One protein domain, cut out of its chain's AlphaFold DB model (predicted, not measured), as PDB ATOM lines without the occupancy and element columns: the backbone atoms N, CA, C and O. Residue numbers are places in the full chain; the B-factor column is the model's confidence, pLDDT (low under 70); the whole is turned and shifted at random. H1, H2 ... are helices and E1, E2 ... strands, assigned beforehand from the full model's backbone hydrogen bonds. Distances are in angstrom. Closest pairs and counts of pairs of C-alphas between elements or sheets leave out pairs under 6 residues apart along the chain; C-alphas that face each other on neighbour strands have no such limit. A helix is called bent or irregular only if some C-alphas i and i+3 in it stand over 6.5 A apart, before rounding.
ATOM      1  N   ARG A   3      -7.087  25.901  29.391       90.19
ATOM      2  CA  ARG A   3      -5.645  26.071  29.118       90.19
ATOM      3  C   ARG A   3      -5.297  27.355  28.351       90.19
ATOM      4  O   ARG A   3      -4.155  27.791  28.401       90.19
ATOM      5  N   PHE A   4      -6.255  27.926  27.620       92.88
ATOM      6  CA  PHE A   4      -6.061  29.147  26.842       92.88
ATOM      7  C   PHE A   4      -6.526  30.416  27.570       92.88
ATOM      8  O   PHE A   4      -6.300  31.500  27.046       92.88
ATOM      9  N   ASP A   5      -7.112  30.319  28.770       92.31
ATOM     10  CA  ASP A   5      -7.651  31.473  29.512       92.31
ATOM     11  C   ASP A   5      -6.565  32.502  29.841       92.31
ATOM     12  O   ASP A   5      -6.770  33.710  29.702       92.31
ATOM     13  N   LEU A   6      -5.384  32.020  30.238       93.25
ATOM     14  CA  LEU A   6      -4.250  32.878  30.569       93.25
ATOM     15  C   LEU A   6      -3.708  33.589  29.325       93.25
ATOM     16  O   LEU A   6      -3.460  34.790  29.373       93.25
ATOM     17  N   LEU A   7      -3.594  32.874  28.200       93.19
ATOM     18  CA  LEU A   7      -3.177  33.455  26.921       93.19
ATOM     19  C   LEU A   7      -4.198  34.486  26.422       93.19
ATOM     20  O   LEU A   7      -3.820  35.590  26.045       93.19
ATOM     21  N   ALA A   8      -5.487  34.145  26.454       93.12
ATOM     22  CA  ALA A   8      -6.568  35.035  26.051       93.12
ATOM     23  C   ALA A   8      -6.587  36.312  26.896       93.12
ATOM     24  O   ALA A   8      -6.703  37.404  26.349       93.12
ATOM     25  N   SER A   9      -6.424  36.180  28.215       94.06
ATOM     26  CA  SER A   9      -6.405  37.326  29.124       94.06
ATOM     27  C   SER A   9      -5.166  38.205  28.935       94.06
ATOM     28  O   SER A   9      -5.278  39.430  28.971       94.06
ATOM     29  N   ALA A  10      -4.000  37.594  28.704       92.88
ATOM     30  CA  ALA A  10      -2.758  38.316  28.442       92.88
ATOM     31  C   ALA A  10      -2.831  39.112  27.131       92.88
ATOM     32  O   ALA A  10      -2.528  40.299  27.125       92.88
ATOM     33  N   LEU A  11      -3.302  38.486  26.045       93.50
ATOM     34  CA  LEU A  11      -3.449  39.145  24.744       93.50
ATOM     35  C   LEU A  11      -4.552  40.213  24.747       93.50
ATOM     36  O   LEU A  11      -4.397  41.246  24.109       93.50
ATOM     37  N   ALA A  12      -5.658  39.990  25.464       91.31
ATOM     38  CA  ALA A  12      -6.770  40.939  25.519       91.31
ATOM     39  C   ALA A  12      -6.531  42.126  26.476       91.31
ATOM     40  O   ALA A  12      -7.349  43.047  26.508       91.31
ATOM     41  N   GLY A  13      -5.485  42.082  27.314       90.19
ATOM     42  CA  GLY A  13      -5.215  43.088  28.352       90.19
ATOM     43  C   GLY A  13      -6.271  43.154  29.467       90.19
ATOM     44  O   GLY A  13      -6.311  44.110  30.239       90.19
ATOM     45  N   ARG A  14      -7.161  42.157  29.551       89.19
ATOM     46  CA  ARG A  14      -8.268  42.068  30.517       89.19
ATOM     47  C   ARG A  14      -8.659  40.615  30.742       89.19
ATOM     48  O   ARG A  14      -8.345  39.757  29.929       89.19
ATOM     49  N   THR A  15      -9.393  40.326  31.813       91.44
ATOM     50  CA  THR A  15      -9.837  38.954  32.101       91.44
ATOM     51  C   THR A  15     -10.802  38.451  31.026       91.44
ATOM     52  O   THR A  15     -11.906  38.987  30.905       91.44
ATOM     53  N   VAL A  16     -10.400  37.415  30.290       90.44
ATOM     54  CA  VAL A  16     -11.194  36.755  29.245       90.44
ATOM     55  C   VAL A  16     -11.094  35.243  29.424       90.44
ATOM     56  O   VAL A  16     -10.002  34.705  29.595       90.44
ATOM     57  N   GLN A  17     -12.234  34.555  29.390       93.19
ATOM     58  CA  GLN A  17     -12.298  33.092  29.485       93.19
ATOM     59  C   GLN A  17     -12.382  32.452  28.097       93.19
ATOM     60  O   GLN A  17     -12.893  33.067  27.163       93.19
ATOM     61  N   VAL A  18     -11.929  31.207  27.959       93.75
ATOM     62  CA  VAL A  18     -12.061  30.418  26.731       93.75
ATOM     63  C   VAL A  18     -12.938  29.198  26.992       93.75
ATOM     64  O   VAL A  18     -12.605  28.303  27.774       93.75
ATOM     65  N   ALA A  19     -14.063  29.138  26.289       91.12
ATOM     66  CA  ALA A  19     -15.048  28.070  26.386       91.12
ATOM     67  C   ALA A  19     -15.121  27.252  25.091       91.12
ATOM     68  O   ALA A  19     -14.726  27.699  24.013       91.12
ATOM     69  N   SER A  20     -15.627  26.023  25.201       90.75
ATOM     70  CA  SER A  20     -15.905  25.195  24.026       90.75
ATOM     71  C   SER A  20     -17.117  25.760  23.287       90.75
ATOM     72  O   SER A  20     -18.185  25.917  23.879       90.75
ATOM     73  N   GLY A  21     -16.940  26.079  22.009       86.31
ATOM     74  CA  GLY A  21     -18.019  26.435  21.096       86.31
ATOM     75  C   GLY A  21     -18.719  25.204  20.522       86.31
ATOM     76  O   GLY A  21     -18.469  24.067  20.932       86.31
ATOM     77  N   ILE A  22     -19.589  25.443  19.544       83.00
ATOM     78  CA  ILE A  22     -20.229  24.375  18.779       83.00
ATOM     79  C   ILE A  22     -19.173  23.765  17.839       83.00
ATOM     80  O   ILE A  22     -18.463  24.512  17.162       83.00
ATOM     81  N   PRO A  23     -19.024  22.430  17.793       84.31
ATOM     82  CA  PRO A  23     -18.018  21.830  16.934       84.31
ATOM     83  C   PRO A  23     -18.274  22.075  15.445       84.31
ATOM     84  O   PRO A  23     -19.410  21.985  14.983       84.31
ATOM     85  N   GLY A  24     -17.218  22.377  14.688       78.62
ATOM     86  CA  GLY A  24     -17.301  22.763  13.277       78.62
ATOM     87  C   GLY A  24     -17.747  24.209  13.032       78.62
ATOM     88  O   GLY A  24     -17.704  24.665  11.885       78.62
ATOM     89  N   GLU A  25     -18.145  24.949  14.072       80.25
ATOM     90  CA  GLU A  25     -18.443  26.373  13.959       80.25
ATOM     91  C   GLU A  25     -17.188  27.235  14.162       80.25
ATOM     92  O   GLU A  25     -16.292  26.912  14.947       80.25
ATOM     93  N   PRO A  26     -17.098  28.365  13.451       80.88
ATOM     94  CA  PRO A  26     -15.990  29.287  13.614       80.88
ATOM     95  C   PRO A  26     -16.010  29.979  14.982       80.88
ATOM     96  O   PRO A  26     -17.062  30.189  15.587       80.88
ATOM     97  N   SER A  27     -14.832  30.405  15.440       87.12
ATOM     98  CA  SER A  27     -14.703  31.052  16.745       87.12
ATOM     99  C   SER A  27     -15.415  32.404  16.814       87.12
ATOM    100  O   SER A  27     -15.459  33.160  15.834       87.12
ATOM    101  N   TRP A  28     -15.935  32.728  17.994       84.75
ATOM    102  CA  TRP A  28     -16.603  33.997  18.277       84.75
ATOM    103  C   TRP A  28     -16.401  34.409  19.737       84.75
ATOM    104  O   TRP A  28     -15.898  33.633  20.548       84.75
ATOM    105  N   SER A  29     -16.771  35.642  20.083       85.94
ATOM    106  CA  SER A  29     -16.676  36.147  21.454       85.94
ATOM    107  C   SER A  29     -17.870  37.026  21.832       85.94
ATOM    108  O   SER A  29     -18.446  37.710  20.983       85.94
ATOM    109  N   ASP A  30     -18.248  37.010  23.113       78.81
ATOM    110  CA  ASP A  30     -19.272  37.906  23.688       78.81
ATOM    111  C   ASP A  30     -18.673  39.152  24.369       78.81
ATOM    112  O   ASP A  30     -19.396  39.996  24.901       78.81
ATOM    113  N   GLY A  31     -17.343  39.278  24.334       77.81
ATOM    114  CA  GLY A  31     -16.577  40.335  24.991       77.81
ATOM    115  C   GLY A  31     -15.962  39.932  26.334       77.81
ATOM    116  O   GLY A  31     -15.043  40.610  26.789       77.81
ATOM    117  N   SER A  32     -16.414  38.830  26.931       81.00
ATOM    118  CA  SER A  32     -15.911  38.269  28.193       81.00
ATOM    119  C   SER A  32     -15.452  36.811  28.071       81.00
ATOM    120  O   SER A  32     -14.537  36.389  28.781       81.00
ATOM    121  N   VAL A  33     -16.036  36.068  27.133       86.75
ATOM    122  CA  VAL A  33     -15.734  34.677  26.813       86.75
ATOM    123  C   VAL A  33     -15.473  34.554  25.311       86.75
ATOM    124  O   VAL A  33     -16.199  35.124  24.489       86.75
ATOM    125  N   ILE A  34     -14.425  33.815  24.949       91.06
ATOM    126  CA  ILE A  34     -14.110  33.395  23.582       91.06
ATOM    127  C   ILE A  34     -14.531  31.933  23.431       91.06
ATOM    128  O   ILE A  34     -14.084  31.065  24.179       91.06
ATOM    129  N   PHE A  35     -15.374  31.653  22.445       90.00
ATOM    130  CA  PHE A  35     -15.860  30.318  22.128       90.00
ATOM    131  C   PHE A  35     -15.079  29.758  20.943       90.00
ATOM    132  O   PHE A  35     -15.014  30.380  19.881       90.00
ATOM    133  N   VAL A  36     -14.477  28.584  21.132       91.25
ATOM    134  CA  VAL A  36     -13.597  27.944  20.144       91.25
ATOM    135  C   VAL A  36     -14.035  26.505  19.907       91.25
ATOM    136  O   VAL A  36     -14.384  25.800  20.854       91.25
ATOM    137  N   ASP A  37     -13.989  26.065  18.652       89.19
ATOM    138  CA  ASP A  37     -14.300  24.691  18.260       89.19
ATOM    139  C   ASP A  37     -13.422  23.670  19.025       89.19
ATOM    140  O   ASP A  37     -12.189  23.678  18.892       89.19
ATOM    141  N   PRO A  38     -14.026  22.764  19.820       89.62
ATOM    142  CA  PRO A  38     -13.291  21.737  20.546       89.62
ATOM    143  C   PRO A  38     -12.649  20.660  19.674       89.62
ATOM    144  O   PRO A  38     -11.714  20.012  20.145       89.62
ATOM    145  N   HIS A  39     -13.092  20.484  18.429       91.31
ATOM    146  CA  HIS A  39     -12.531  19.519  17.481       91.31
ATOM    147  C   HIS A  39     -11.484  20.121  16.540       91.31
ATOM    148  O   HIS A  39     -10.804  19.376  15.831       91.31
ATOM    149  N   ALA A  40     -11.299  21.443  16.553       88.62
ATOM    150  CA  ALA A  40     -10.208  22.080  15.829       88.62
ATOM    151  C   ALA A  40      -8.841  21.640  16.383       88.62
ATOM    152  O   ALA A  40      -8.701  21.309  17.566       88.62
ATOM    153  N   SER A  41      -7.808  21.651  15.535       91.31
ATOM    154  CA  SER A  41      -6.452  21.323  15.984       91.31
ATOM    155  C   SER A  41      -5.981  22.315  17.054       91.31
ATOM    156  O   SER A  41      -6.441  23.453  17.115       91.31
ATOM    157  N   VAL A  42      -5.021  21.922  17.896       90.44
ATOM    158  CA  VAL A  42      -4.484  22.819  18.940       90.44
ATOM    159  C   VAL A  42      -3.921  24.115  18.339       90.44
ATOM    160  O   VAL A  42      -4.056  25.177  18.944       90.44
ATOM    161  N   GLY A  43      -3.327  24.033  17.143       89.38
ATOM    162  CA  GLY A  43      -2.847  25.195  16.396       89.38
ATOM    163  C   GLY A  43      -3.986  26.110  15.955       89.38
ATOM    164  O   GLY A  43      -3.943  27.301  16.247       89.38
ATOM    165  N   ASP A  44      -5.037  25.550  15.352       89.44
ATOM    166  CA  ASP A  44      -6.223  26.312  14.935       89.44
ATOM    167  C   ASP A  44      -6.933  26.962  16.136       89.44
ATOM    168  O   ASP A  44      -7.398  28.097  16.051       89.44
ATOM    169  N   GLN A  45      -6.997  26.263  17.277       91.81
ATOM    170  CA  GLN A  45      -7.557  26.800  18.521       91.81
ATOM    171  C   GLN A  45      -6.740  27.990  19.030       91.81
ATOM    172  O   GLN A  45      -7.310  29.006  19.419       91.81
ATOM    173  N   LEU A  46      -5.409  27.881  19.007       92.56
ATOM    174  CA  LEU A  46      -4.511  28.952  19.427       92.56
ATOM    175  C   LEU A  46      -4.631  30.172  18.507       92.56
ATOM    176  O   LEU A  46      -4.739  31.292  18.999       92.56
ATOM    177  N   GLU A  47      -4.659  29.963  17.193       92.25
ATOM    178  CA  GLU A  47      -4.862  31.026  16.204       92.25
ATOM    179  C   GLU A  47      -6.218  31.719  16.388       92.25
ATOM    180  O   GLU A  47      -6.300  32.947  16.374       92.25
ATOM    181  N   ALA A  48      -7.278  30.948  16.636       91.00
ATOM    182  CA  ALA A  48      -8.602  31.482  16.923       91.00
ATOM    183  C   ALA A  48      -8.627  32.337  18.197       91.00
ATOM    184  O   ALA A  48      -9.138  33.458  18.172       91.00
ATOM    185  N   VAL A  49      -8.035  31.847  19.292       93.81
ATOM    186  CA  VAL A  49      -7.924  32.606  20.547       93.81
ATOM    187  C   VAL A  49      -7.120  33.886  20.336       93.81
ATOM    188  O   VAL A  49      -7.558  34.946  20.772       93.81
ATOM    189  N   ALA A  50      -5.984  33.808  19.641       93.94
ATOM    190  CA  ALA A  50      -5.121  34.957  19.397       93.94
ATOM    191  C   ALA A  50      -5.835  36.054  18.596       93.94
ATOM    192  O   ALA A  50      -5.793  37.222  18.977       93.94
ATOM    193  N   VAL A  51      -6.555  35.683  17.534       91.88
ATOM    194  CA  VAL A  51      -7.304  36.635  16.702       91.88
ATOM    195  C   VAL A  51      -8.457  37.273  17.475       91.88
ATOM    196  O   VAL A  51      -8.611  38.492  17.449       91.88
ATOM    197  N   GLN A  52      -9.250  36.480  18.202       92.12
ATOM    198  CA  GLN A  52     -10.364  37.008  18.993       92.12
ATOM    199  C   GLN A  52      -9.868  37.916  20.124       92.12
ATOM    200  O   GLN A  52     -10.394  39.010  20.298       92.12
ATOM    201  N   ALA A  53      -8.829  37.509  20.859       93.62
ATOM    202  CA  ALA A  53      -8.256  38.316  21.933       93.62
ATOM    203  C   ALA A  53      -7.663  39.635  21.412       93.62
ATOM    204  O   ALA A  53      -7.890  40.678  22.023       93.62
ATOM    205  N   SER A  54      -7.004  39.611  20.248       93.06
ATOM    206  CA  SER A  54      -6.455  40.819  19.617       93.06
ATOM    207  C   SER A  54      -7.555  41.802  19.212       93.06
ATOM    208  O   SER A  54      -7.458  42.993  19.494       93.06
ATOM    209  N   LEU A  55      -8.665  41.311  18.642       90.56
ATOM    210  CA  LEU A  55      -9.839  42.141  18.334       90.56
ATOM    211  C   LEU A  55     -10.492  42.750  19.586       90.56
ATOM    212  O   LEU A  55     -11.079  43.832  19.519       90.56
ATOM    213  N   LEU A  56     -10.434  42.055  20.726       90.25
ATOM    214  CA  LEU A  56     -10.940  42.573  21.997       90.25
ATOM    215  C   LEU A  56     -10.018  43.650  22.581       90.25
ATOM    216  O   LEU A  56     -10.535  44.660  23.057       90.25
ATOM    217  N   ALA A  57      -8.699  43.456  22.522       89.75
ATOM    218  CA  ALA A  57      -7.711  44.436  22.975       89.75
ATOM    219  C   ALA A  57      -7.740  45.720  22.136       89.75
ATOM    220  O   ALA A  57      -7.801  46.810  22.696       89.75
ATOM    221  N   ALA A  58      -7.828  45.595  20.810       87.44
ATOM    222  CA  ALA A  58      -7.953  46.726  19.888       87.44
ATOM    223  C   ALA A  58      -9.308  47.468  19.992       87.44
ATOM    224  O   ALA A  58      -9.533  48.477  19.323       87.44
ATOM    225  N   GLY A  59     -10.260  46.972  20.799       84.69
ATOM    226  CA  GLY A  59     -11.593  47.567  20.934       84.69
ATOM    227  C   GLY A  59     -12.472  47.418  19.684       84.69
ATOM    228  O   GLY A  59     -13.552  48.007  19.602       84.69
ATOM    229  N   SER A  60     -12.060  46.589  18.728       83.56
ATOM    230  CA  SER A  60     -12.684  46.406  17.417       83.56
ATOM    231  C   SER A  60     -14.093  45.805  17.469       83.56
ATOM    232  O   SER A  60     -14.816  45.829  16.470       83.56
ATOM    233  N   LEU A  61     -14.489  45.259  18.624       83.31
ATOM    234  CA  LEU A  61     -15.785  44.624  18.887       83.31
ATOM    235  C   LEU A  61     -16.647  45.399  19.902       83.31
ATOM    236  O   LEU A  61     -17.544  44.828  20.523       83.31
ATOM    237  N   GLN A  62     -16.412  46.703  20.085       78.50
ATOM    238  CA  GLN A  62     -17.260  47.524  20.953       78.50
ATOM    239  C   GLN A  62     -18.744  47.505  20.513       78.50
ATOM    240  O   GLN A  62     -19.038  47.453  19.310       78.50
ATOM    241  N   PRO A  63     -19.710  47.613  21.452       72.12
ATOM    242  CA  PRO A  63     -21.141  47.484  21.153       72.12
ATOM    243  C   PRO A  63     -21.662  48.440  20.074       72.12
ATOM    244  O   PRO A  63     -22.622  48.119  19.376       72.12
ATOM    245  N   GLU A  64     -21.056  49.618  19.932       75.50
ATOM    246  CA  GLU A  64     -21.425  50.610  18.918       75.50
ATOM    247  C   GLU A  64     -21.075  50.147  17.500       75.50
ATOM    248  O   GLU A  64     -21.915  50.227  16.599       75.50
ATOM    249  N   ILE A  65     -19.879  49.579  17.331       77.00
ATOM    250  CA  ILE A  65     -19.394  49.015  16.069       77.00
ATOM    251  C   ILE A  65     -20.210  47.767  15.726       77.00
ATOM    252  O   ILE A  65     -20.772  47.657  14.634       77.00
ATOM    253  N   VAL A  66     -20.365  46.854  16.689       77.00
ATOM    254  CA  VAL A  66     -21.121  45.607  16.513       77.00
ATOM    255  C   VAL A  66     -22.561  45.891  16.089       77.00
ATOM    256  O   VAL A  66     -23.057  45.276  15.142       77.00
ATOM    257  N   ARG A  67     -23.229  46.874  16.709       77.06
ATOM    258  CA  ARG A  67     -24.598  47.286  16.352       77.06
ATOM    259  C   ARG A  67     -24.719  47.705  14.886       77.06
ATOM    260  O   ARG A  67     -25.743  47.434  14.266       77.06
ATOM    261  N   TRP A  68     -23.683  48.322  14.322       70.38
ATOM    262  CA  TRP A  68     -23.660  48.730  12.916       70.38
ATOM    263  C   TRP A  68     -23.387  47.570  11.947       70.38
ATOM    264  O   TRP A  68     -23.952  47.534  10.848       70.38
ATOM    265  N   LEU A  69     -22.554  46.608  12.353       75.88
ATOM    266  CA  LEU A  69     -22.285  45.381  11.590       75.88
ATOM    267  C   LEU A  69     -23.485  44.417  11.626       75.88
ATOM    268  O   LEU A  69     -23.681  43.611  10.710       75.88
ATOM    269  N   THR A  70     -24.315  44.521  12.668       71.19
ATOM    270  CA  THR A  70     -25.504  43.690  12.881       71.19
ATOM    271  C   THR A  70     -26.455  43.805  11.682       71.19
ATOM    272  O   THR A  70     -26.781  44.895  11.219       71.19
ATOM    273  N   ARG A  71     -26.907  42.660  11.149       69.06
ATOM    274  CA  ARG A  71     -27.733  42.534   9.919       69.06
ATOM    275  C   ARG A  71     -27.053  42.922   8.593       69.06
ATOM    276  O   ARG A  71     -27.703  42.837   7.555       69.06
ATOM    277  N   ARG A  72     -25.762  43.275   8.575       74.38
ATOM    278  CA  ARG A  72     -24.998  43.594   7.350       74.38
ATOM    279  C   ARG A  72     -23.840  42.615   7.159       74.38
ATOM    280  O   ARG A  72     -22.676  42.964   7.304       74.38
ATOM    281  N   THR A  73     -24.162  41.369   6.819       70.75
ATOM    282  CA  THR A  73     -23.209  40.242   6.804       70.75
ATOM    283  C   THR A  73     -22.017  40.443   5.871       70.75
ATOM    284  O   THR A  73     -20.890  40.159   6.264       70.75
ATOM    285  N   ALA A  74     -22.238  40.971   4.663       73.88
ATOM    286  CA  ALA A  74     -21.156  41.270   3.729       73.88
ATOM    287  C   ALA A  74     -20.189  42.307   4.313       73.88
ATOM    288  O   ALA A  74     -18.983  42.130   4.246       73.88
ATOM    289  N   LEU A  75     -20.727  43.350   4.940       75.94
ATOM    290  CA  LEU A  75     -19.966  44.450   5.520       75.94
ATOM    291  C   LEU A  75     -19.195  44.027   6.773       75.94
ATOM    292  O   LEU A  75     -18.019  44.349   6.889       75.94
ATOM    293  N   ALA A  76     -19.828  43.233   7.640       74.19
ATOM    294  CA  ALA A  76     -19.184  42.575   8.773       74.19
ATOM    295  C   ALA A  76     -17.984  41.737   8.331       74.19
ATOM    296  O   ALA A  76     -16.915  41.816   8.923       74.19
ATOM    297  N   ARG A  77     -18.146  40.997   7.229       75.31
ATOM    298  CA  ARG A  77     -17.077  40.189   6.652       75.31
ATOM    299  C   ARG A  77     -15.900  41.039   6.167       75.31
ATOM    300  O   ARG A  77     -14.764  40.666   6.420       75.31
ATOM    301  N   ARG A  78     -16.161  42.168   5.493       75.75
ATOM    302  CA  ARG A  78     -15.098  43.080   5.021       75.75
ATOM    303  C   ARG A  78     -14.384  43.774   6.174       75.75
ATOM    304  O   ARG A  78     -13.168  43.882   6.148       75.75
ATOM    305  N   TYR A  79     -15.150  44.219   7.170       83.00
ATOM    306  CA  TYR A  79     -14.617  44.847   8.373       83.00
ATOM    307  C   TYR A  79     -13.666  43.895   9.098       83.00
ATOM    308  O   TYR A  79     -12.493  44.210   9.240       83.00
ATOM    309  N   LEU A  80     -14.135  42.693   9.448       83.00
ATOM    310  CA  LEU A  80     -13.328  41.698  10.160       83.00
ATOM    311  C   LEU A  80     -12.121  41.213   9.347       83.00
ATOM    312  O   LEU A  80     -11.108  40.848   9.933       83.00
ATOM    313  N   ALA A  81     -12.204  41.225   8.013       81.62
ATOM    314  CA  ALA A  81     -11.079  40.864   7.159       81.62
ATOM    315  C   ALA A  81      -9.938  41.878   7.181       81.62
ATOM    316  O   ALA A  81      -8.805  41.489   6.958       81.62
ATOM    317  N   ILE A  82     -10.217  43.156   7.422       82.62
ATOM    318  CA  ILE A  82      -9.181  44.193   7.501       82.62
ATOM    319  C   ILE A  82      -8.754  44.367   8.957       82.62
ATOM    320  O   ILE A  82      -7.573  44.307   9.286       82.62
ATOM    321  N   GLU A  83      -9.741  44.492   9.840       86.44
ATOM    322  CA  GLU A  83      -9.528  44.752  11.256       86.44
ATOM    323  C   GLU A  83      -8.856  43.582  11.978       86.44
ATOM    324  O   GLU A  83      -8.083  43.805  12.900       86.44
ATOM    325  N   GLY A  84      -9.078  42.342  11.527       86.25
ATOM    326  CA  GLY A  84      -8.376  41.176  12.062       86.25
ATOM    327  C   GLY A  84      -6.858  41.271  11.899       86.25
ATOM    328  O   GLY A  84      -6.135  40.996  12.850       86.25
ATOM    329  N   HIS A  85      -6.364  41.702  10.731       87.75
ATOM    330  CA  HIS A  85      -4.920  41.850  10.511       87.75
ATOM    331  C   HIS A  85      -4.354  43.068  11.245       87.75
ATOM    332  O   HIS A  85      -3.315  42.945  11.883       87.75
ATOM    333  N   ARG A  86      -5.067  44.204  11.238       88.50
ATOM    334  CA  ARG A  86      -4.667  45.403  11.995       88.50
ATOM    335  C   ARG A  86      -4.554  45.118  13.499       88.50
ATOM    336  O   ARG A  86      -3.548  45.466  14.108       88.50
ATOM    337  N   ALA A  87      -5.547  44.443  14.080       89.69
ATOM    338  CA  ALA A  87      -5.552  44.096  15.499       89.69
ATOM    339  C   ALA A  87      -4.409  43.140  15.879       89.69
ATOM    340  O   ALA A  87      -3.851  43.260  16.965       89.69
ATOM    341  N   LEU A  88      -4.034  42.208  14.993       91.19
ATOM    342  CA  LEU A  88      -2.871  41.344  15.220       91.19
ATOM    343  C   LEU A  88      -1.551  42.128  15.171       91.19
ATOM    344  O   LEU A  88      -0.677  41.875  15.994       91.19
ATOM    345  N   THR A  89      -1.402  43.076  14.239       91.25
ATOM    346  CA  THR A  89      -0.202  43.928  14.151       91.25
ATOM    347  C   THR A  89      -0.026  44.802  15.394       91.25
ATOM    348  O   THR A  89       1.095  44.984  15.853       91.25
ATOM    349  N   GLU A  90      -1.117  45.291  15.990       89.75
ATOM    350  CA  GLU A  90      -1.074  46.122  17.208       89.75
ATOM    351  C   GLU A  90      -0.455  45.393  18.418       89.75
ATOM    352  O   GLU A  90       0.082  46.032  19.317       89.75
ATOM    353  N   ILE A  91      -0.500  44.055  18.434       90.38
ATOM    354  CA  ILE A  91      -0.053  43.215  19.557       90.38
ATOM    355  C   ILE A  91       1.003  42.192  19.089       90.38
ATOM    356  O   ILE A  91       1.232  41.171  19.738       90.38
ATOM    357  N   GLU A  92       1.669  42.452  17.955       91.56
ATOM    358  CA  GLU A  92       2.593  41.516  17.287       91.56
ATOM    359  C   GLU A  92       3.655  40.957  18.249       91.56
ATOM    360  O   GLU A  92       3.913  39.746  18.264       91.56
ATOM    361  N   ASP A  93       4.179  41.802  19.137       89.75
ATOM    362  CA  ASP A  93       5.207  41.448  20.120       89.75
ATOM    363  C   ASP A  93       4.751  40.396  21.139       89.75
ATOM    364  O   ASP A  93       5.561  39.584  21.591       89.75
ATOM    365  N   LEU A  94       3.455  40.329  21.453       89.19
ATOM    366  CA  LEU A  94       2.903  39.367  22.417       89.19
ATOM    367  C   LEU A  94       2.321  38.114  21.745       89.19
ATOM    368  O   LEU A  94       1.997  37.139  22.427       89.19
ATOM    369  N   LEU A  95       2.184  38.107  20.414       91.00
ATOM    370  CA  LEU A  95       1.590  36.986  19.691       91.00
ATOM    371  C   LEU A  95       2.516  35.757  19.638       91.00
ATOM    372  O   LEU A  95       3.712  35.883  19.367       91.00
ATOM    373  N   PRO A  96       1.970  34.535  19.774       89.50
ATOM    374  CA  PRO A  96       2.701  33.314  19.451       89.50
ATOM    375  C   PRO A  96       3.146  33.282  17.980       89.50
ATOM    376  O   PRO A  96       2.419  33.742  17.099       89.50
ATOM    377  N   LEU A  97       4.285  32.639  17.689       86.44
ATOM    378  CA  LEU A  97       4.876  32.545  16.337       86.44
ATOM    379  C   LEU A  97       3.883  32.113  15.243       86.44
ATOM    380  O   LEU A  97       3.883  32.675  14.151       86.44
ATOM    381  N   ARG A  98       2.994  31.155  15.542       85.94
ATOM    382  CA  ARG A  98       1.943  30.725  14.603       85.94
ATOM    383  C   ARG A  98       0.948  31.842  14.284       85.94
ATOM    384  O   ARG A  98       0.649  32.064  13.119       85.94
ATOM    385  N   ALA A  99       0.493  32.588  15.289       87.06
ATOM    386  CA  ALA A  99      -0.438  33.695  15.085       87.06
ATOM    387  C   ALA A  99       0.220  34.878  14.355       87.06
ATOM    388  O   ALA A  99      -0.431  35.515  13.532       87.06
ATOM    389  N   ARG A 100       1.522  35.125  14.577       89.50
ATOM    390  CA  ARG A 100       2.285  36.132  13.813       89.50
ATOM    391  C   ARG A 100       2.304  35.834  12.313       89.50
ATOM    392  O   ARG A 100       2.206  36.752  11.509       89.50
ATOM    393  N   SER A 101       2.357  34.555  11.929       88.06
ATOM    394  CA  SER A 101       2.349  34.147  10.514       88.06
ATOM    395  C   SER A 101       1.030  34.436   9.780       88.06
ATOM    396  O   SER A 101       0.996  34.405   8.554       88.06
ATOM    397  N   LEU A 102      -0.046  34.755  10.512       84.94
ATOM    398  CA  LEU A 102      -1.339  35.139   9.941       84.94
ATOM    399  C   LEU A 102      -1.409  36.617   9.528       84.94
ATOM    400  O   LEU A 102      -2.402  37.033   8.927       84.94
ATOM    401  N   ILE A 103      -0.420  37.436   9.892       88.19
ATOM    402  CA  ILE A 103      -0.447  38.878   9.646       88.19
ATOM    403  C   ILE A 103      -0.124  39.154   8.177       88.19
ATOM    404  O   ILE A 103       0.998  38.948   7.720       88.19
ATOM    405  N   ASP A 104      -1.102  39.692   7.452       86.81
ATOM    406  CA  ASP A 104      -0.895  40.298   6.143       86.81
ATOM    407  C   ASP A 104      -0.660  41.804   6.340       86.81
ATOM    408  O   ASP A 104      -1.586  42.558   6.665       86.81
ATOM    409  N   ARG A 105       0.597  42.235   6.179       84.56
ATOM    410  CA  ARG A 105       1.020  43.629   6.396       84.56
ATOM    411  C   ARG A 105       0.432  44.590   5.357       84.56
ATOM    412  O   ARG A 105       0.153  45.738   5.700       84.56
ATOM    413  N   ASP A 106       0.156  44.117   4.141       80.81
ATOM    414  CA  ASP A 106      -0.458  44.922   3.078       80.81
ATOM    415  C   ASP A 106      -1.946  45.180   3.347       80.81
ATOM    416  O   ASP A 106      -2.510  46.176   2.883       80.81
ATOM    417  N   ILE A 107      -2.616  44.278   4.073       80.38
ATOM    418  CA  ILE A 107      -3.994  44.479   4.537       80.38
ATOM    419  C   ILE A 107      -4.019  45.317   5.818       80.38
ATOM    420  O   ILE A 107      -4.844  46.230   5.910       80.38
ATOM    421  N   ALA A 108      -3.130  45.039   6.777       79.81
ATOM    422  CA  ALA A 108      -3.041  45.775   8.039       79.81
ATOM    423  C   ALA A 108      -2.747  47.269   7.814       79.81
ATOM    424  O   ALA A 108      -3.431  48.116   8.381       79.81
ATOM    425  N   GLY A 109      -1.825  47.597   6.900       74.69
ATOM    426  CA  GLY A 109      -1.457  48.978   6.554       74.69
ATOM    427  C   GLY A 109      -2.529  49.778   5.800       74.69
ATOM    428  O   GLY A 109      -2.289  50.919   5.420       74.69
ATOM    429  N   ARG A 110      -3.722  49.214   5.553       74.81
ATOM    430  CA  ARG A 110      -4.842  49.947   4.925       74.81
ATOM    431  C   ARG A 110      -5.613  50.824   5.908       74.81
ATOM    432  O   ARG A 110      -6.491  51.567   5.467       74.81
ATOM    433  N   THR A 111      -5.369  50.689   7.213       67.62
ATOM    434  CA  THR A 111      -6.092  51.432   8.249       67.62
ATOM    435  C   THR A 111      -5.225  51.646   9.492       67.62
ATOM    436  O   THR A 111      -4.765  50.689  10.102       67.62
ATOM    437  N   ASP A 112      -5.059  52.901   9.916       60.81
ATOM    438  CA  ASP A 112      -4.250  53.267  11.099       60.81
ATOM    439  C   ASP A 112      -5.084  53.359  12.392       60.81
ATOM    440  O   ASP A 112      -4.604  53.693  13.472       60.81
ATOM    441  N   SER A 113      -6.385  53.094  12.303       60.16
ATOM    442  CA  SER A 113      -7.345  53.106  13.413       60.16
ATOM    443  C   SER A 113      -8.454  52.090  13.131       60.16
ATOM    444  O   SER A 113      -8.615  51.721  11.961       60.16
ATOM    445  N   PRO A 114      -9.251  51.659  14.134       58.66
ATOM    446  CA  PRO A 114     -10.441  50.857  13.873       58.66
ATOM    447  C   PRO A 114     -11.294  51.609  12.845       58.66
ATOM    448  O   PRO A 114     -11.698  52.749  13.112       58.66
ATOM    449  N   PRO A 115     -11.514  51.065  11.636       55.38
ATOM    450  CA  PRO A 115     -12.070  51.847  10.554       55.38
ATOM    451  C   PRO A 115     -13.478  52.265  10.948       55.38
ATOM    452  O   PRO A 115     -14.372  51.430  11.128       55.38
ATOM    453  N   HIS A 116     -13.699  53.580  11.048       53.66
ATOM    454  CA  HIS A 116     -15.055  54.096  11.121       53.66
ATOM    455  C   HIS A 116     -15.807  53.537   9.901       53.66
ATOM    456  O   HIS A 116     -15.249  53.496   8.813       53.66
ATOM    457  N   PRO A 117     -17.060  53.095  10.018       51.88
ATOM    458  CA  PRO A 117     -17.779  52.350   8.980       51.88
ATOM    459  C   PRO A 117     -17.938  52.976   7.572       51.88
ATOM    460  O   PRO A 117     -18.523  52.358   6.675       51.88
ATOM    461  N   TRP A 118     -17.490  54.214   7.365       49.28
ATOM    462  CA  TRP A 118     -17.778  55.018   6.178       49.28
ATOM    463  C   TRP A 118     -16.846  54.779   4.961       49.28
ATOM    464  O   TRP A 118     -17.392  54.686   3.859       49.28
ATOM    465  N   PRO A 119     -15.518  54.537   5.087       51.16
ATOM    466  CA  PRO A 119     -14.625  54.284   3.950       51.16
ATOM    467  C   PRO A 119     -14.838  52.887   3.341       51.16
ATOM    468  O   PRO A 119     -14.659  52.680   2.141       51.16
ATOM    469  N   LEU A 120     -15.313  51.920   4.140       52.56
ATOM    470  CA  LEU A 120     -15.546  50.529   3.720       52.56
ATOM    471  C   LEU A 120     -16.762  50.353   2.793       52.56
ATOM    472  O   LEU A 120     -16.922  49.299   2.171       52.56
ATOM    473  N   ARG A 121     -17.621  51.376   2.673       49.84
ATOM    474  CA  ARG A 121     -18.739  51.384   1.716       49.84
ATOM    475  C   ARG A 121     -18.286  51.639   0.273       49.84
ATOM    476  O   ARG A 121     -18.958  51.163  -0.635       49.84
ATOM    477  N   ALA A 122     -17.166  52.337   0.068       45.25
ATOM    478  CA  ALA A 122     -16.681  52.736  -1.258       45.25
ATOM    479  C   ALA A 122     -15.748  51.697  -1.917       45.25
ATOM    480  O   ALA A 122     -15.646  51.634  -3.143       45.25
ATOM    481  N   ALA A 123     -15.103  50.830  -1.130       50.28
ATOM    482  CA  ALA A 123     -14.183  49.805  -1.626       50.28
ATOM    483  C   ALA A 123     -14.940  48.582  -2.190       50.28
ATOM    484  O   ALA A 123     -15.086  47.542  -1.544       50.28
ATOM    485  N   ALA A 124     -15.476  48.712  -3.405       45.06
ATOM    486  CA  ALA A 124     -16.306  47.684  -4.036       45.06
ATOM    487  C   ALA A 124     -15.536  46.612  -4.838       45.06
ATOM    488  O   ALA A 124     -16.162  45.642  -5.254       45.06
ATOM    489  N   LYS A 125     -14.218  46.734  -5.071       48.66
ATOM    490  CA  LYS A 125     -13.568  45.967  -6.161       48.66
ATOM    491  C   LYS A 125     -12.612  44.820  -5.801       48.66
ATOM    492  O   LYS A 125     -12.267  44.078  -6.706       48.66
ATOM    493  N   ARG A 126     -12.249  44.582  -4.537       53.69
ATOM    494  CA  ARG A 126     -11.573  43.342  -4.069       53.69
ATOM    495  C   ARG A 126     -11.479  43.397  -2.545       53.69
ATOM    496  O   ARG A 126     -10.569  44.014  -2.000       53.69
ATOM    497  N   SER A 127     -12.467  42.838  -1.851       56.38
ATOM    498  CA  SER A 127     -12.382  42.736  -0.392       56.38
ATOM    499  C   SER A 127     -11.560  41.505  -0.030       56.38
ATOM    500  O   SER A 127     -11.877  40.436  -0.555       56.38
ATOM    501  N   PRO A 128     -10.576  41.617   0.876       63.25
ATOM    502  CA  PRO A 128      -9.894  40.449   1.407       63.25
ATOM    503  C   PRO A 128     -10.895  39.512   2.093       63.25
ATOM    504  O   PRO A 128     -11.929  39.944   2.623       63.25
ATOM    505  N   THR A 129     -10.625  38.213   2.015       62.72
ATOM    506  CA  THR A 129     -11.338  37.199   2.791       62.72
ATOM    507  C   THR A 129     -10.912  37.298   4.253       62.72
ATOM    508  O   THR A 129      -9.722  37.441   4.508       62.72
ATOM    509  N   PRO A 130     -11.846  37.214   5.215       64.88
ATOM    510  CA  PRO A 130     -11.486  37.222   6.624       64.88
ATOM    511  C   PRO A 130     -10.663  35.989   6.974       64.88
ATOM    512  O   PRO A 130     -10.809  34.946   6.326       64.88
ATOM    513  N   LEU A 131      -9.849  36.121   8.023       67.75
ATOM    514  CA  LEU A 131      -9.115  35.006   8.611       67.75
ATOM    515  C   LEU A 131     -10.063  33.832   8.874       67.75
ATOM    516  O   LEU A 131     -11.214  34.020   9.265       67.75
ATOM    517  N   ARG A 132      -9.575  32.608   8.663       63.59
ATOM    518  CA  ARG A 132     -10.368  31.369   8.749       63.59
ATOM    519  C   ARG A 132     -11.061  31.187  10.106       63.59
ATOM    520  O   ARG A 132     -12.138  30.604  10.166       63.59
ATOM    521  N   CYS A 133     -10.467  31.714  11.172       63.44
ATOM    522  CA  CYS A 133     -11.017  31.701  12.525       63.44
ATOM    523  C   CYS A 133     -12.136  32.734  12.765       63.44
ATOM    524  O   CYS A 133     -12.835  32.637  13.773       63.44
ATOM    525  N   LEU A 134     -12.347  33.690  11.853       58.75
ATOM    526  CA  LEU A 134     -13.410  34.694  11.915       58.75
ATOM    527  C   LEU A 134     -14.630  34.213  11.123       58.75
ATOM    528  O   LEU A 134     -14.675  34.234   9.891       58.75
ATOM    529  N   GLY A 135     -15.631  33.755  11.864       50.69
ATOM    530  CA  GLY A 135     -16.824  33.119  11.326       50.69
ATOM    531  C   GLY A 135     -17.732  33.957  10.443       50.69
ATOM    532  O   GLY A 135     -17.730  35.188  10.452       50.69
ATOM    533  N   ARG A 136     -18.577  33.261   9.671       42.22
ATOM    534  CA  ARG A 136     -19.639  33.890   8.883       42.22
ATOM    535  C   ARG A 136     -20.731  34.461   9.796       42.22
ATOM    536  O   ARG A 136     -21.445  33.736  10.462       42.22
ATOM    537  N   SER A 137     -21.006  35.743   9.567       41.38
ATOM    538  CA  SER A 137     -22.293  36.428   9.745       41.38
ATOM    539  C   SER A 137     -22.607  37.038  11.120       41.38
ATOM    540  O   SER A 137     -22.876  36.384  12.118       41.38
ATOM    541  N   ALA A 138     -22.780  38.359  11.099       41.19
ATOM    542  CA  ALA A 138     -23.389  39.178  12.147       41.19
ATOM    543  C   ALA A 138     -24.870  38.835  12.469       41.19
ATOM    544  O   ALA A 138     -25.584  39.661  13.039       41.19
ATOM    545  N   ARG A 139     -25.366  37.653  12.064       36.97
ATOM    546  CA  ARG A 139     -26.651  37.098  12.513       36.97
ATOM    547  C   ARG A 139     -26.504  36.463  13.901       36.97
ATOM    548  O   ARG A 139     -27.368  36.697  14.744       36.97
ATOM    549  N   GLU A 140     -25.387  35.794  14.183       43.50
ATOM    550  CA  GLU A 140     -25.179  35.042  15.433       43.50
ATOM    551  C   GLU A 140     -24.769  35.898  16.631       43.50
ATOM    552  O   GLU A 140     -25.184  35.588  17.748       43.50
ATOM    553  N   ILE A 141     -24.116  37.041  16.391       47.22
ATOM    554  CA  ILE A 141     -23.800  38.034  17.435       47.22
ATOM    555  C   ILE A 141     -25.088  38.552  18.118       47.22
ATOM    556  O   ILE A 141     -25.094  38.873  19.302       47.22
ATOM    557  N   SER A 142     -26.216  38.583  17.390       39.94
ATOM    558  CA  SER A 142     -27.528  39.009  17.918       39.94
ATOM    559  C   SER A 142     -28.427  37.858  18.393       39.94
ATOM    560  O   SER A 142     -29.304  38.066  19.234       39.94
ATOM    561  N   TRP A 143     -28.235  36.650  17.852       36.72
ATOM    562  CA  TRP A 143     -29.075  35.482  18.144       36.72
ATOM    563  C   TRP A 143     -28.779  34.915  19.544       36.72
ATOM    564  O   TRP A 143     -29.699  34.542  20.272       36.72
ATOM    565  N   HIS A 144     -27.518  34.976  19.981       41.50
ATOM    566  CA  HIS A 144     -27.087  34.456  21.283       41.50
ATOM    567  C   HIS A 144     -27.460  35.367  22.465       41.50
ATOM    568  O   HIS A 144     -27.842  34.866  23.520       41.50
ATOM    569  N   GLN A 145     -27.518  36.693  22.272       45.31
ATOM    570  CA  GLN A 145     -28.058  37.625  23.280       45.31
ATOM    571  C   GLN A 145     -29.560  37.413  23.550       45.31
ATOM    572  O   GLN A 145     -30.032  37.667  24.658       45.31
ATOM    573  N   LYS A 146     -30.327  36.947  22.552       39.66
ATOM    574  CA  LYS A 146     -31.751  36.604  22.718       39.66
ATOM    575  C   LYS A 146     -31.952  35.254  23.415       39.66
ATOM    576  O   LYS A 146     -32.869  35.138  24.221       39.66
TER     577      LYS A 146
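Overview. This is residues 3 to 146 of the 492 residues of the protein "von Willebrand factor type A domain protein" of Mycobacterium xenopi 4042 (UniProt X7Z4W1). H2 runs through the middle of the domain, with H1 beside it; the two helices cover one face of a small sheet of E1 and E2, and H4 crosses the end of H2 that holds residues 50 to 57. The short H5 packs on H2 and the short H6 on H4, while the long stretch of residues 109 to 139 loops round H4 and leads to H7, far from the middle. The printed part has 144 residues, with seven named helices and two named strands in the order H1 E1 E2 H2 H3 H4 H5 H6 H7; the sheet, E1 beside E2, is parallel, and the class is mostly helix. It is compact, with a radius of gyration of the C-alphas of 14.1 A and spans of 42 by 37 by 25 A.

Along the chain. H1, residues 3 to 12, begins at C-alpha 3 (-5.645, 26.071, 29.118) and is 15.3 A long; it is irregular, with C-alphas 3 and 6 7.1 A apart. E1 is residues 17 to 20, 10.3 A, and E2 residues 33 to 36, 9.7 A. H2, residues 42 to 57, is 22.2 A long. H3 is residues 63 to 69. H4, residues 73 to 90, begins at C-alpha 73 (-23.209, 40.242, 6.804), is 25.2 A long and has a kink of 28 degrees near residue 82. H5 is residues 97 to 100, H6 residues 105 to 108. H7, residues 140 to 146, ends at C-alpha 146 (-31.751, 36.604, 22.718); it is neither bent nor irregular, but only just: C-alphas 141 and 144 are 6.2 A apart.

Arrangement. H2 is the hub, touching H1, H4 and H5. H1 and H2 run the same way at a shallow tilt of 31 degrees, their closest C-alphas, of Ala 12 and Ala 57, 4.4 A apart. The closest C-alphas of E2 and H2, of Val 36 and Gln 45, are 6.4 A apart; those of H1 and E1, of Asp 5 and Gln 17, 4.9 A. E1 and E2 are parallel at 34 degrees, with N 34 and O 17 within hydrogen-bond range at 2.8 A. Residues 28 to 29 pair antiparallel with residues 34 to 35 of E2. H4 touches H2 with residues 83 to 90 alone, about perpendicular at 89 degrees, closest at the C-alphas of Ser 54 and Ala 87, 5.3 A. H5 touches H2, closest at the C-alphas of Glu 47 and Ala 99, 5.3 A. H6 touches H4, closest at the C-alphas of Arg 86 and Ala 108, 4.3 A. H3 is close to H4 but not clearly touching, with the closest C-alphas, of Leu 69 and Ala 76, 5.0 A apart; H3 and H7 are near each other, with 5 pairs of C-alphas within 10 A. H7 is apart from H2 and H4. Every O i to N i+4 pair is within hydrogen-bond range in H2 and H3, against 5 of 6 in H1, 13 of 14 in H4 and 1 of 3 in H7, which has 2 of 4 O i to N i+3 pairs within range; H5 and H6 are too short for an i+4 pair.

Size, cuts and confidence. The two C-alphas farthest apart, of Arg 3 and Ala 122, are 41.9 A apart. The printed part has no cut. The links E1 to E2, 12 residues, and H6 to H7, 31 residues, are long. Mean pLDDT of the printed part is 77.4; residue 71 and residues 111 to 146 are under 70.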